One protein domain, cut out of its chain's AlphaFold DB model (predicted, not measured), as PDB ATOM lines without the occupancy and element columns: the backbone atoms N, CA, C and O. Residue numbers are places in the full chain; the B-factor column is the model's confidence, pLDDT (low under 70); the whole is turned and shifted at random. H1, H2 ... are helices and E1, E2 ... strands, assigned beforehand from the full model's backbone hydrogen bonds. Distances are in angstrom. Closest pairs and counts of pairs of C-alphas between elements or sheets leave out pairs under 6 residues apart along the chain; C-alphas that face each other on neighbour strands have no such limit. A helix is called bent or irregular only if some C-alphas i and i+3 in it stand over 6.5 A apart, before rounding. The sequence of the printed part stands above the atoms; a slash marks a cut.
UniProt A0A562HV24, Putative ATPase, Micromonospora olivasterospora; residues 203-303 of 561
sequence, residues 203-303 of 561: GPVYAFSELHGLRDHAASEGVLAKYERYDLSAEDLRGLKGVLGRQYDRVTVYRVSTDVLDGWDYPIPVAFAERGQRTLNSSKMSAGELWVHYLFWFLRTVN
ATOM      1  N   GLY A 203      33.252  13.825 -63.047       92.25
ATOM      2  CA  GLY A 203      33.941  15.110 -63.093       92.25
ATOM      3  C   GLY A 203      33.704  15.907 -61.812       92.25
ATOM      4  O   GLY A 203      32.707  15.674 -61.120       92.25
ATOM      5  N   PRO A 204      34.574  16.877 -61.485       91.31
ATOM      6  CA  PRO A 204      34.472  17.656 -60.256       91.31
ATOM      7  C   PRO A 204      33.146  18.412 -60.155       91.31
ATOM      8  O   PRO A 204      32.542  18.435 -59.088       91.31
ATOM      9  N   VAL A 205      32.667  19.015 -61.248       87.50
ATOM     10  CA  VAL A 205      31.415  19.790 -61.233       87.50
ATOM     11  C   VAL A 205      30.229  18.896 -60.875       87.50
ATOM     12  O   VAL A 205      29.442  19.245 -59.995       87.50
ATOM     13  N   TYR A 206      30.152  17.715 -61.493       84.00
ATOM     14  CA  TYR A 206      29.133  16.719 -61.177       84.00
ATOM     15  C   TYR A 206      29.250  16.251 -59.721       84.00
ATOM     16  O   TYR A 206      28.303  16.394 -58.950       84.00
ATOM     17  N   ALA A 207      30.442  15.835 -59.290       87.31
ATOM     18  CA  ALA A 207      30.677  15.378 -57.925       87.31
ATOM     19  C   ALA A 207      30.304  16.422 -56.864       87.31
ATOM     20  O   ALA A 207      29.659  16.092 -55.874       87.31
ATOM     21  N   PHE A 208      30.664  17.695 -57.052       86.50
ATOM     22  CA  PHE A 208      30.306  18.739 -56.091       86.50
ATOM     23  C   PHE A 208      28.819  19.077 -56.098       86.50
ATOM     24  O   PHE A 208      28.304  19.459 -55.051       86.50
ATOM     25  N   SER A 209      28.114  18.912 -57.220       80.00
ATOM     26  CA  SER A 209      26.656  19.062 -57.229       80.00
ATOM     27  C   SER A 209      25.962  17.985 -56.395       80.00
ATOM     28  O   SER A 209      25.124  18.318 -55.560       80.00
ATOM     29  N   GLU A 210      26.412  16.734 -56.518       77.88
ATOM     30  CA  GLU A 210      25.947  15.603 -55.714       77.88
ATOM     31  C   GLU A 210      26.275  15.822 -54.228       77.88
ATOM     32  O   GLU A 210      25.431  15.678 -53.342       77.88
ATOM     33  N   LEU A 211      27.501  16.274 -53.937       77.75
ATOM     34  CA  LEU A 211      27.927  16.575 -52.571       77.75
ATOM     35  C   LEU A 211      27.222  17.806 -51.974       77.75
ATOM     36  O   LEU A 211      27.119  17.903 -50.754       77.75
ATOM     37  N   HIS A 212      26.741  18.764 -52.770       69.62
ATOM     38  CA  HIS A 212      26.011  19.922 -52.247       69.62
ATOM     39  C   HIS A 212      24.670  19.522 -51.620       69.62
ATOM     40  O   HIS A 212      24.311  20.085 -50.581       69.62
ATOM     41  N   GLY A 213      23.996  18.505 -52.171       61.78
ATOM     42  CA  GLY A 213      22.792  17.911 -51.579       61.78
ATOM     43  C   GLY A 213      23.022  17.278 -50.196       61.78
ATOM     44  O   GLY A 213      22.087  17.136 -49.416       61.78
ATOM     45  N   LEU A 214      24.274  16.971 -49.816       60.66
ATOM     46  CA  LEU A 214      24.604  16.396 -48.498       60.66
ATOM     47  C   LEU A 214      24.451  17.350 -47.331       60.66
ATOM     48  O   LEU A 214      24.429  16.889 -46.184       60.66
ATOM     49  N   ARG A 215      24.445  18.664 -47.572       56.84
ATOM     50  CA  ARG A 215      24.483  19.641 -46.478       56.84
ATOM     51  C   ARG A 215      23.291  19.470 -45.526       56.84
ATOM     52  O   ARG A 215      23.447  19.733 -44.336       56.84
ATOM     53  N   ASP A 216      22.189  18.920 -46.029       51.75
ATOM     54  CA  ASP A 216      20.973  18.636 -45.269       51.75
ATOM     55  C   ASP A 216      21.018  17.281 -44.517       51.75
ATOM     56  O   ASP A 216      20.281  17.086 -43.552       51.75
ATOM     57  N   HIS A 217      21.938  16.368 -44.867       55.38
ATOM     58  CA  HIS A 217      22.036  15.006 -44.307       55.38
ATOM     59  C   HIS A 217      23.272  14.747 -43.417       55.38
ATOM     60  O   HIS A 217      23.318  13.760 -42.680       55.38
ATOM     61  N   ALA A 218      24.282  15.622 -43.432       55.22
ATOM     62  CA  ALA A 218      25.591  15.399 -42.798       55.22
ATOM     63  C   ALA A 218      25.694  15.822 -41.307       55.22
ATOM     64  O   ALA A 218      26.773  16.200 -40.840       55.22
ATOM     65  N   ALA A 219      24.592  15.788 -40.547       56.09
ATOM     66  CA  ALA A 219      24.520  16.413 -39.219       56.09
ATOM     67  C   ALA A 219      25.258  15.651 -38.090       56.09
ATOM     68  O   ALA A 219      25.799  16.292 -37.191       56.09
ATOM     69  N   SER A 220      25.324  14.308 -38.107       64.75
ATOM     70  CA  SER A 220      26.133  13.511 -37.156       64.75
ATOM     71  C   SER A 220      26.260  12.033 -37.563       64.75
ATOM     72  O   SER A 220      25.413  11.512 -38.283       64.75
ATOM     73  N   GLU A 221      27.287  11.333 -37.064       61.88
ATOM     74  CA  GLU A 221      27.520   9.896 -37.325       61.88
ATOM     75  C   GLU A 221      26.354   9.006 -36.843       61.88
ATOM     76  O   GLU A 221      26.041   7.997 -37.470       61.88
ATOM     77  N   GLY A 222      25.637   9.420 -35.790       63.59
ATOM     78  CA  GLY A 222      24.456   8.711 -35.281       63.59
ATOM     79  C   GLY A 222      23.273   8.693 -36.259       63.59
ATOM     80  O   GLY A 222      22.563   7.696 -36.338       63.59
ATOM     81  N   VAL A 223      23.098   9.749 -37.062       69.06
ATOM     82  CA  VAL A 223      22.075   9.804 -38.129       69.06
ATOM     83  C   VAL A 223      22.440   8.877 -39.291       69.06
ATOM     84  O   VAL A 223      21.563   8.379 -39.999       69.06
ATOM     85  N   LEU A 224      23.737   8.611 -39.466       75.06
ATOM     86  CA  LEU A 224      24.258   7.805 -40.562       75.06
ATOM     87  C   LEU A 224      24.311   6.305 -40.259       75.06
ATOM     88  O   LEU A 224      24.539   5.517 -41.171       75.06
ATOM     89  N   ALA A 225      24.057   5.896 -39.013       75.75
ATOM     90  CA  ALA A 225      24.122   4.497 -38.580       75.75
ATOM     91  C   ALA A 225      23.189   3.553 -39.365       75.75
ATOM     92  O   ALA A 225      23.433   2.350 -39.402       75.75
ATOM     93  N   LYS A 226      22.138   4.095 -39.995       79.50
ATOM     94  CA  LYS A 226      21.204   3.348 -40.851       79.50
ATOM     95  C   LYS A 226      21.744   3.033 -42.251       79.50
ATOM     96  O   LYS A 226      21.155   2.211 -42.942       79.50
ATOM     97  N   TYR A 227      22.807   3.707 -42.689       83.50
ATOM     98  CA  TYR A 227      23.371   3.538 -44.025       83.50
ATOM     99  C   TYR A 227      24.492   2.500 -44.032       83.50
ATOM    100  O   TYR A 227      25.215   2.327 -43.048       83.50
ATOM    101  N   GLU A 228      24.662   1.839 -45.177       87.31
ATOM    102  CA  GLU A 228      25.810   0.971 -45.419       87.31
ATOM    103  C   GLU A 228      27.111   1.772 -45.261       87.31
ATOM    104  O   GLU A 228      27.215   2.923 -45.697       87.31
ATOM    105  N   ARG A 229      28.122   1.167 -44.633       90.25
ATOM    106  CA  ARG A 229      29.435   1.787 -44.454       90.25
ATOM    107  C   ARG A 229      30.561   0.793 -44.658       90.25
ATOM    108  O   ARG A 229      30.409  -0.397 -44.387       90.25
ATOM    109  N   TYR A 230      31.721   1.305 -45.041       92.50
ATOM    110  CA  TYR A 230      32.948   0.525 -45.120       92.50
ATOM    111  C   TYR A 230      34.153   1.329 -44.638       92.50
ATOM    112  O   TYR A 230      34.207   2.553 -44.770       92.50
ATOM    113  N   ASP A 231      35.149   0.619 -44.116       94.81
ATOM    114  CA  ASP A 231      36.447   1.200 -43.788       94.81
ATOM    115  C   ASP A 231      37.388   1.139 -45.000       94.81
ATOM    116  O   ASP A 231      37.394   0.181 -45.788       94.81
ATOM    117  N   LEU A 232      38.208   2.177 -45.158       94.56
ATOM    118  CA  LEU A 232      39.297   2.173 -46.128       94.56
ATOM    119  C   LEU A 232      40.397   1.202 -45.701       94.56
ATOM    120  O   LEU A 232      40.811   1.169 -44.543       94.56
ATOM    121  N   SER A 233      40.898   0.418 -46.658       95.19
ATOM    122  CA  SER A 233      41.988  -0.519 -46.396       95.19
ATOM    123  C   SER A 233      43.301   0.222 -46.120       95.19
ATOM    124  O   SER A 233      43.488   1.374 -46.519       95.19
ATOM    125  N   ALA A 234      44.282  -0.462 -45.526       95.12
ATOM    126  CA  ALA A 234      45.623   0.103 -45.343       95.12
ATOM    127  C   ALA A 234      46.276   0.533 -46.675       95.12
ATOM    128  O   ALA A 234      47.128   1.419 -46.698       95.12
ATOM    129  N   GLU A 235      45.903  -0.103 -47.789       93.50
ATOM    130  CA  GLU A 235      46.328   0.299 -49.129       93.50
ATOM    131  C   GLU A 235      45.664   1.607 -49.569       93.50
ATOM    132  O   GLU A 235      46.375   2.512 -50.003       93.50
ATOM    133  N   ASP A 236      44.354   1.750 -49.368       94.56
ATOM    134  CA  ASP A 236      43.620   2.978 -49.694       94.56
ATOM    135  C   ASP A 236      44.111   4.173 -48.853       94.56
ATOM    136  O   ASP A 236      44.328   5.260 -49.387       94.56
ATOM    137  N   LEU A 237      44.386   3.973 -47.556       95.94
ATOM    138  CA  LEU A 237      44.947   5.014 -46.680       95.94
ATOM    139  C   LEU A 237      46.344   5.470 -47.135       95.94
ATOM    140  O   LEU A 237      46.666   6.660 -47.075       95.94
ATOM    141  N   ARG A 238      47.182   4.546 -47.632       94.88
ATOM    142  CA  ARG A 238      48.475   4.897 -48.246       94.88
ATOM    143  C   ARG A 238      48.288   5.686 -49.540       94.88
ATOM    144  O   ARG A 238      49.045   6.633 -49.759       94.88
ATOM    145  N   GLY A 239      47.298   5.320 -50.354       93.88
ATOM    146  CA  GLY A 239      46.902   6.061 -51.552       93.88
ATOM    147  C   GLY A 239      46.513   7.501 -51.216       93.88
ATOM    148  O   GLY A 239      47.141   8.440 -51.705       93.88
ATOM    149  N   LEU A 240      45.582   7.685 -50.272       95.06
ATOM    150  CA  LEU A 240      45.163   9.005 -49.783       95.06
ATOM    151  C   LEU A 240      46.337   9.834 -49.258       95.06
ATOM    152  O   LEU A 240      46.459  11.010 -49.600       95.06
ATOM    153  N   LYS A 241      47.242   9.230 -48.479       95.00
ATOM    154  CA  LYS A 241      48.455   9.911 -48.006       95.00
ATOM    155  C   LYS A 241      49.353  10.358 -49.157       95.00
ATOM    156  O   LYS A 241      49.940  11.434 -49.073       95.00
ATOM    157  N   GLY A 242      49.465   9.553 -50.212       94.00
ATOM    158  CA  GLY A 242      50.217   9.899 -51.416       94.00
ATOM    159  C   GLY A 242      49.639  11.108 -52.148       94.00
ATOM    160  O   GLY A 242      50.398  11.990 -52.542       94.00
ATOM    161  N   VAL A 243      48.312  11.166 -52.286       95.81
ATOM    162  CA  VAL A 243      47.608  12.240 -53.007       95.81
ATOM    163  C   VAL A 243      47.528  13.525 -52.185       95.81
ATOM    164  O   VAL A 243      47.924  14.594 -52.644       95.81
ATOM    165  N   LEU A 244      47.035  13.427 -50.950       93.88
ATOM    166  CA  LEU A 244      46.706  14.576 -50.099       93.88
ATOM    167  C   LEU A 244      47.878  15.021 -49.213       93.88
ATOM    168  O   LEU A 244      47.817  16.075 -48.581       93.88
ATOM    169  N   GLY A 245      48.929  14.205 -49.095       91.00
ATOM    170  CA  GLY A 245      50.041  14.447 -48.170       91.00
ATOM    171  C   GLY A 245      49.656  14.319 -46.690       91.00
ATOM    172  O   GLY A 245      50.439  14.699 -45.818       91.00
ATOM    173  N   ARG A 246      48.456  13.806 -46.390       87.12
ATOM    174  CA  ARG A 246      47.896  13.691 -45.038       87.12
ATOM    175  C   ARG A 246      47.810  12.236 -44.611       87.12
ATOM    176  O   ARG A 246      47.366  11.384 -45.368       87.12
ATOM    177  N   GLN A 247      48.237  11.959 -43.386       90.38
ATOM    178  CA  GLN A 247      48.091  10.640 -42.786       90.38
ATOM    179  C   GLN A 247      46.807  10.604 -41.961       90.38
ATOM    180  O   GLN A 247      46.658  11.399 -41.031       90.38
ATOM    181  N   TYR A 248      45.915   9.694 -42.337       93.12
ATOM    182  CA  TYR A 248      44.731   9.320 -41.574       93.12
ATOM    183  C   TYR A 248      44.987   7.981 -40.894       93.12
ATOM    184  O   TYR A 248      45.621   7.105 -41.488       93.12
ATOM    185  N   ASP A 249      44.498   7.843 -39.669       94.50
ATOM    186  CA  ASP A 249      44.593   6.602 -38.900       94.50
ATOM    187  C   ASP A 249      43.472   5.640 -39.312       94.50
ATOM    188  O   ASP A 249      43.704   4.446 -39.495       94.50
ATOM    189  N   ARG A 250      42.278   6.190 -39.562       95.31
ATOM    190  CA  ARG A 250      41.113   5.480 -40.090       95.31
ATOM    191  C   ARG A 250      40.297   6.403 -40.982       95.31
ATOM    192  O   ARG A 250      40.220   7.603 -40.728       95.31
ATOM    193  N   VAL A 251      39.672   5.841 -42.014       94.69
ATOM    194  CA  VAL A 251      38.622   6.523 -42.774       94.69
ATOM    195  C   VAL A 251      37.451   5.567 -42.954       94.69
ATOM    196  O   VAL A 251      37.618   4.508 -43.559       94.69
ATOM    197  N   THR A 252      36.285   5.976 -42.471       93.38
ATOM    198  CA  THR A 252      35.000   5.296 -42.649       93.38
ATOM    199  C   THR A 252      34.198   6.051 -43.700       93.38
ATOM    200  O   THR A 252      34.072   7.273 -43.614       93.38
ATOM    201  N   VAL A 253      33.644   5.355 -44.688       91.81
ATOM    202  CA  VAL A 253      32.785   5.954 -45.717       91.81
ATOM    203  C   VAL A 253      31.383   5.377 -45.592       91.81
ATOM    204  O   VAL A 253      31.217   4.160 -45.601       91.81
ATOM    205  N   TYR A 254      30.392   6.256 -45.486       88.94
ATOM    206  CA  TYR A 254      28.973   5.921 -45.491       88.94
ATOM    207  C   TYR A 254      28.410   6.125 -46.893       88.94
ATOM    208  O   TYR A 254      28.655   7.160 -47.518       88.94
ATOM    209  N   ARG A 255      27.651   5.140 -47.369       87.25
ATOM    210  CA  ARG A 255      26.904   5.176 -48.625       87.25
ATOM    211  C   ARG A 255      25.517   5.747 -48.338       87.25
ATOM    212  O   ARG A 255      24.605   5.017 -47.957       87.25
ATOM    213  N   VAL A 256      25.376   7.061 -48.470       81.00
ATOM    214  CA  VAL A 256      24.114   7.748 -48.181       81.00
ATOM    215  C   VAL A 256      23.264   7.751 -49.439       81.00
ATOM    216  O   VAL A 256      23.608   8.429 -50.396       81.00
ATOM    217  N   SER A 257      22.176   6.987 -49.434       72.38
ATOM    218  CA  SER A 257      21.139   7.084 -50.464       72.38
ATOM    219  C   SER A 257      20.440   8.441 -50.335       72.38
ATOM    220  O   SER A 257      19.988   8.800 -49.237       72.38
ATOM    221  N   THR A 258      20.439   9.213 -51.420       63.75
ATOM    222  CA  THR A 258      19.611  10.415 -51.583       63.75
ATOM    223  C   THR A 258      18.221  10.017 -52.073       63.75
ATOM    224  O   THR A 258      17.994   8.860 -52.426       63.75
ATOM    225  N   ASP A 259      17.261  10.946 -52.040       54.91
ATOM    226  CA  ASP A 259      15.918  10.686 -52.567       54.91
ATOM    227  C   ASP A 259      15.984  10.076 -53.977       54.91
ATOM    228  O   ASP A 259      16.771  10.496 -54.824       54.91
ATOM    229  N   VAL A 260      15.127   9.084 -54.222       50.62
ATOM    230  CA  VAL A 260      15.040   8.370 -55.497       50.62
ATOM    231  C   VAL A 260      14.568   9.340 -56.584       50.62
ATOM    232  O   VAL A 260      13.384   9.674 -56.656       50.62
ATOM    233  N   LEU A 261      15.482   9.794 -57.442       46.31
ATOM    234  CA  LEU A 261      15.143  10.528 -58.660       46.31
ATOM    235  C   LEU A 261      14.899   9.513 -59.781       46.31
ATOM    236  O   LEU A 261      15.762   8.695 -60.091       46.31
ATOM    237  N   ASP A 262      13.699   9.546 -60.363       44.47
ATOM    238  CA  ASP A 262      13.299   8.710 -61.505       44.47
ATOM    239  C   ASP A 262      13.494   7.192 -61.309       44.47
ATOM    240  O   ASP A 262      13.745   6.454 -62.260       44.47
ATOM    241  N   GLY A 263      13.363   6.705 -60.072       46.47
ATOM    242  CA  GLY A 263      13.492   5.278 -59.746       46.47
ATOM    243  C   GLY A 263      14.923   4.796 -59.485       46.47
ATOM    244  O   GLY A 263      15.100   3.619 -59.175       46.47
ATOM    245  N   TRP A 264      15.926   5.677 -59.555       49.66
ATOM    246  CA  TRP A 264      17.336   5.336 -59.353       49.66
ATOM    247  C   TRP A 264      17.868   5.850 -58.008       49.66
ATOM    248  O   TRP A 264      17.719   7.024 -57.668       49.66
ATOM    249  N   ASP A 265      18.497   4.954 -57.241       59.94
ATOM    250  CA  ASP A 265      19.277   5.304 -56.049       59.94
ATOM    251  C   ASP A 265      20.652   5.824 -56.490       59.94
ATOM    252  O   ASP A 265      21.457   5.064 -57.034       59.94
ATOM    253  N   TYR A 266      20.919   7.108 -56.247       68.00
ATOM    254  CA  TYR A 266      22.222   7.737 -56.469       68.00
ATOM    255  C   TYR A 266      22.913   7.934 -55.119       68.00
ATOM    256  O   TYR A 266      22.873   9.022 -54.538       68.00
ATOM    257  N   PRO A 267      23.529   6.876 -54.565       77.94
ATOM    258  CA  PRO A 267      24.212   7.001 -53.299       77.94
ATOM    259  C   PRO A 267      25.374   7.978 -53.421       77.94
ATOM    260  O   PRO A 267      26.053   8.026 -54.440       77.94
ATOM    261  N   ILE A 268      25.673   8.679 -52.338       81.38
ATOM    262  CA  ILE A 268      26.793   9.611 -52.268       81.38
ATOM    263  C   ILE A 268      27.675   9.326 -51.048       81.38
ATOM    264  O   ILE A 268      27.181   8.874 -50.005       81.38
ATOM    265  N   PRO A 269      28.997   9.555 -51.148       88.12
ATOM    266  CA  PRO A 269      29.922   9.230 -50.074       88.12
ATOM    267  C   PRO A 269      29.957  10.305 -48.989       88.12
ATOM    268  O   PRO A 269      30.273  11.468 -49.248       88.12
ATOM    269  N   VAL A 270      29.779   9.887 -47.735       87.88
ATOM    270  CA  VAL A 270      30.116  10.709 -46.562       87.88
ATOM    271  C   VAL A 270      31.293  10.081 -45.829       87.88
ATOM    272  O   VAL A 270      31.182   8.987 -45.281       87.88
ATOM    273  N   ALA A 271      32.432  10.774 -45.820       89.69
ATOM    274  CA  ALA A 271      33.669  10.284 -45.230       89.69
ATOM    275  C   ALA A 271      33.879  10.848 -43.816       89.69
ATOM    276  O   ALA A 271      33.746  12.051 -43.582       89.69
ATOM    277  N   PHE A 272      34.267   9.971 -42.893       90.06
ATOM    278  CA  PHE A 272      34.746  10.288 -41.549       90.06
ATOM    279  C   PHE A 272      36.189   9.823 -41.433       90.06
ATOM    280  O   PHE A 272      36.469   8.634 -41.535       90.06
ATOM    281  N   ALA A 273      37.104  10.762 -41.241       91.44
ATOM    282  CA  ALA A 273      38.530  10.514 -41.138       91.44
ATOM    283  C   ALA A 273      39.032  10.820 -39.723       91.44
ATOM    284  O   ALA A 273      38.869  11.933 -39.214       91.44
ATOM    285  N   GLU A 274      39.679   9.843 -39.101       92.56
ATOM    286  CA  GLU A 274      40.331   9.966 -37.800       92.56
ATOM    287  C   GLU A 274      41.816  10.291 -37.987       92.56
ATOM    288  O   GLU A 274      42.510   9.709 -38.829       92.56
ATOM    289  N   ARG A 275      42.307  11.252 -37.201       88.62
ATOM    290  CA  ARG A 275      43.716  11.642 -37.159       88.62
ATOM    291  C   ARG A 275      44.104  12.079 -35.749       88.62
ATOM    292  O   ARG A 275      43.801  13.199 -35.323       88.62
ATOM    293  N   GLY A 276      44.828  11.223 -35.040       87.25
ATOM    294  CA  GLY A 276      45.118  11.379 -33.622       87.25
ATOM    295  C   GLY A 276      43.817  11.529 -32.836       87.25
ATOM    296  O   GLY A 276      42.933  10.689 -32.914       87.25
ATOM    297  N   GLN A 277      43.670  12.641 -32.117       84.69
ATOM    298  CA  GLN A 277      42.458  12.941 -31.341       84.69
ATOM    299  C   GLN A 277      41.389  13.725 -32.125       84.69
ATOM    300  O   GLN A 277      40.417  14.192 -31.537       84.69
ATOM    301  N   ARG A 278      41.576  13.953 -33.432       85.44
ATOM    302  CA  ARG A 278      40.651  14.748 -34.254       85.44
ATOM    303  C   ARG A 278      39.883  13.859 -35.223       85.44
ATOM    304  O   ARG A 278      40.494  13.095 -35.964       85.44
ATOM    305  N   THR A 279      38.573  14.076 -35.296       85.69
ATOM    306  CA  THR A 279      37.699  13.489 -36.319       85.69
ATOM    307  C   THR A 279      37.247  14.573 -37.294       85.69
ATOM    308  O   THR A 279      36.715  15.620 -36.901       85.69
ATOM    309  N   LEU A 280      37.486  14.327 -38.577       85.62
ATOM    310  CA  LEU A 280      37.090  15.170 -39.698       85.62
ATOM    311  C   LEU A 280      35.963  14.463 -40.446       85.62
ATOM    312  O   LEU A 280      36.115  13.315 -40.835       85.62
ATOM    313  N   ASN A 281      34.846  15.141 -40.659       83.94
ATOM    314  CA  ASN A 281      33.783  14.678 -41.546       83.94
ATOM    315  C   ASN A 281      33.825  15.469 -42.861       83.94
ATOM    316  O   ASN A 281      34.516  16.488 -42.943       83.94
ATOM    317  N   SER A 282      33.051  15.045 -43.864       81.75
ATOM    318  CA  SER A 282      32.957  15.726 -45.163       81.75
ATOM    319  C   SER A 282      32.747  17.249 -45.050       81.75
ATOM    320  O   SER A 282      33.360  18.004 -45.794       81.75
ATOM    321  N   SER A 283      31.975  17.748 -44.075       78.81
ATOM    322  CA  SER A 283      31.744  19.199 -43.914       78.81
ATOM    323  C   SER A 283      32.948  19.998 -43.392       78.81
ATOM    324  O   SER A 283      32.954  21.224 -43.482       78.81
ATOM    325  N   LYS A 284      33.976  19.328 -42.859       84.44
ATOM    326  CA  LYS A 284      35.241  19.930 -42.395       84.44
ATOM    327  C   LYS A 284      36.402  19.700 -43.365       84.44
ATOM    328  O   LYS A 284      37.510  20.172 -43.103       84.44
ATOM    329  N   MET A 285      36.175  18.946 -44.439       87.94
ATOM    330  CA  MET A 285      37.174  18.657 -45.463       87.94
ATOM    331  C   MET A 285      37.251  19.795 -46.485       87.94
ATOM    332  O   MET A 285      36.259  20.443 -46.809       87.94
ATOM    333  N   SER A 286      38.452  20.043 -47.000       90.50
ATOM    334  CA  SER A 286      38.655  20.940 -48.143       90.50
ATOM    335  C   SER A 286      38.074  20.351 -49.434       90.50
ATOM    336  O   SER A 286      37.875  19.141 -49.532       90.50
ATOM    337  N   ALA A 287      37.874  21.183 -50.462       90.81
ATOM    338  CA  ALA A 287      37.418  20.718 -51.776       90.81
ATOM    339  C   ALA A 287      38.320  19.606 -52.350       90.81
ATOM    340  O   ALA A 287      37.813  18.593 -52.814       90.81
ATOM    341  N   GLY A 288      39.649  19.729 -52.244       92.69
ATOM    342  CA  GLY A 288      40.565  18.675 -52.697       92.69
ATOM    343  C   GLY A 288      40.427  17.362 -51.915       92.69
ATOM    344  O   GLY A 288      40.500  16.289 -52.502       92.69
ATOM    345  N   GLU A 289      40.186  17.422 -50.601       92.44
ATOM    346  CA  GLU A 289      39.922  16.221 -49.793       92.44
ATOM    347  C   GLU A 289      38.596  15.568 -50.202       92.44
ATOM    348  O   GLU A 289      38.564  14.366 -50.460       92.44
ATOM    349  N   LEU A 290      37.529  16.361 -50.328       92.00
ATOM    350  CA  LEU A 290      36.220  15.896 -50.784       92.00
ATOM    351  C   LEU A 290      36.291  15.247 -52.168       92.00
ATOM    352  O   LEU A 290      35.769  14.150 -52.349       92.00
ATOM    353  N   TRP A 291      36.983  15.886 -53.112       94.62
ATOM    354  CA  TRP A 291      37.136  15.383 -54.473       94.62
ATOM    355  C   TRP A 291      37.838  14.024 -54.510       94.62
ATOM    356  O   TRP A 291      37.338  13.091 -55.130       94.62
ATOM    357  N   VAL A 292      38.952  13.863 -53.787       95.31
ATOM    358  CA  VAL A 292      39.682  12.583 -53.754       95.31
ATOM    359  C   VAL A 292      38.857  11.489 -53.080       95.31
ATOM    360  O   VAL A 292      38.837  10.359 -53.568       95.31
ATOM    361  N   HIS A 293      38.160  11.803 -51.984       93.69
ATOM    362  CA  HIS A 293      37.273  10.841 -51.328       93.69
ATOM    363  C   HIS A 293      36.118  10.415 -52.242       93.69
ATOM    364  O   HIS A 293      35.829   9.220 -52.315       93.69
ATOM    365  N   TYR A 294      35.508  11.357 -52.966       93.75
ATOM    366  CA  TYR A 294      34.458  11.069 -53.938       93.75
ATOM    367  C   TYR A 294      34.978  10.200 -55.082       93.75
ATOM    368  O   TYR A 294      34.405   9.154 -55.364       93.75
ATOM    369  N   LEU A 295      36.104  10.572 -55.694       95.62
ATOM    370  CA  LEU A 295      36.682   9.838 -56.816       95.62
ATOM    371  C   LEU A 295      37.084   8.404 -56.431       95.62
ATOM    372  O   LEU A 295      36.844   7.465 -57.187       95.62
ATOM    373  N   PHE A 296      37.663   8.207 -55.242       95.38
ATOM    374  CA  PHE A 296      38.010   6.869 -54.744       95.38
ATOM    375  C   PHE A 296      36.770   6.034 -54.425       95.38
ATOM    376  O   PHE A 296      36.777   4.825 -54.650       95.38
ATOM    377  N   TRP A 297      35.717   6.661 -53.895       93.88
ATOM    378  CA  TRP A 297      34.427   6.004 -53.715       93.88
ATOM    379  C   TRP A 297      33.830   5.598 -55.066       93.88
ATOM    380  O   TRP A 297      33.535   4.422 -55.236       93.88
ATOM    381  N   PHE A 298      33.778   6.505 -56.046       93.75
ATOM    382  CA  PHE A 298      33.259   6.254 -57.393       93.75
ATOM    383  C   PHE A 298      33.971   5.071 -58.067       93.75
ATOM    384  O   PHE A 298      33.337   4.107 -58.485       93.75
ATOM    385  N   LEU A 299      35.308   5.068 -58.071       94.94
ATOM    386  CA  LEU A 299      36.107   3.964 -58.626       94.94
ATOM    387  C   LEU A 299      35.937   2.638 -57.865       94.94
ATOM    388  O   LEU A 299      36.244   1.564 -58.390       94.94
ATOM    389  N   ARG A 300      35.475   2.699 -56.613       92.44
ATOM    390  CA  ARG A 300      35.153   1.535 -55.786       92.44
ATOM    391  C   ARG A 300      33.695   1.098 -55.933       92.44
ATOM    392  O   ARG A 300      33.394  -0.043 -55.589       92.44
ATOM    393  N   THR A 301      32.786   1.927 -56.416       88.81
ATOM    394  CA  THR A 301      31.369   1.560 -56.548       88.81
ATOM    395  C   THR A 301      30.984   1.223 -57.979       88.81
ATOM    396  O   THR A 301      30.137   0.356 -58.148       88.81
ATOM    397  N   VAL A 302      31.666   1.786 -58.982       88.69
ATOM    398  CA  VAL A 302      31.455   1.482 -60.409       88.69
ATOM    399  C   VAL A 302      31.529  -0.016 -60.708       88.69
ATOM    400  O   VAL A 302      32.426  -0.711 -60.222       88.69
ATOM    401  N   ASN A 303      30.612  -0.528 -61.525       86.94
ATOM    402  CA  ASN A 303      30.528  -1.959 -61.810       86.94
ATOM    403  C   ASN A 303      31.836  -2.491 -62.423       86.94
ATOM    404  O   ASN A 303      32.544  -1.802 -63.164       86.94
TER     405      ASN A 303
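This is residues 203 to 303 of the 561 residues of the protein "Putative ATPase" of Micromonospora olivasterospora (UniProt A0A562HV24). A twisted antiparallel sheet of four strands is covered on one face by a single long helix, H4, which crosses over the inner strands E2 and E3; H1 and H3 pack on H4 from two sides, and little H2 only grazes the sheet. The loop of the E2 and E3 hairpin, residues 258 to 266, reaches out at one end of the longest axis. The printed part has 101 residues, with four named helices and four named strands in the order H1 H2 E1 H3 E2 E3 E4 H4, the sheet's order being E1 E2 E3 E4, and the class is mixed. It is compact, with a radius of gyration of the C-alphas of 13.2 A and spans of 40 by 29 by 23 A.

Find C-alpha 204 at (34.472, 17.656, -60.256); from there H1 runs to residue 216, 20.2 A on. H1 is irregular, but only just: C-alphas 213 and 216 are 6.6 A apart. Next come H2, residues 221 to 224, E1, residues 228 to 231, and H3, residues 234 to 244, 15.3 A long. E2, residues 250 to 257, covers 22.6 A from C-alpha 250 at (41.113, 5.480, -40.090). E3, residues 267 to 275, covers 25.7 A, and E4 follows at residues 278 to 281. H4, residues 287 to 301, runs 20.6 A to C-alpha 301 at (31.369, 1.560, -56.548).

Begin with the sheet, where E2, E3 and E4 form a meander, each strand the antiparallel neighbour of the one before. Across the hairpin E2 and E3, look for N 254 and O 270, 2.9 A apart, within hydrogen-bond range. In the hairpin E3 and E4, N 273 and O 280 are 2.8 A apart; between the antiparallel E1 and E2, N 230 and O 253 are 3.0 A apart. H4 is on the sheet at a height of 9.3 A, over E2 and E3, across the strands at 71 degrees to E2 on the local plane; the closest C-alphas of E3 and H4 are those of Pro 269 and Tyr 294, 6.2 A apart. With residues 204 to 208 alone, H1 touches H4, about perpendicular at 82 degrees; their closest C-alphas, of Pro 204 and Trp 291, are 6.8 A apart. H3 touches residues 288 to 292 of H4 alone, opposite ways at a steep tilt of 36 degrees, only just past shallow; their closest C-alphas, of Leu 244 and Glu 289, are 7.0 A apart. H1, H2 and H3 only graze the sheet, and H1 and H3 are apart. In H3 and H4 every O i to N i+4 pair is within hydrogen-bond range, in H1 5 of 9, and H2 is too short for such a pair.

The C-alphas farthest apart are those of Asp 262 and Gly 276, at 42.4 A. The printed part has no cut and no long link. Look for low confidence, pLDDT under 70, at residues 212 to 223 and 258 to 266; the mean of the printed part is 82.6 in this model.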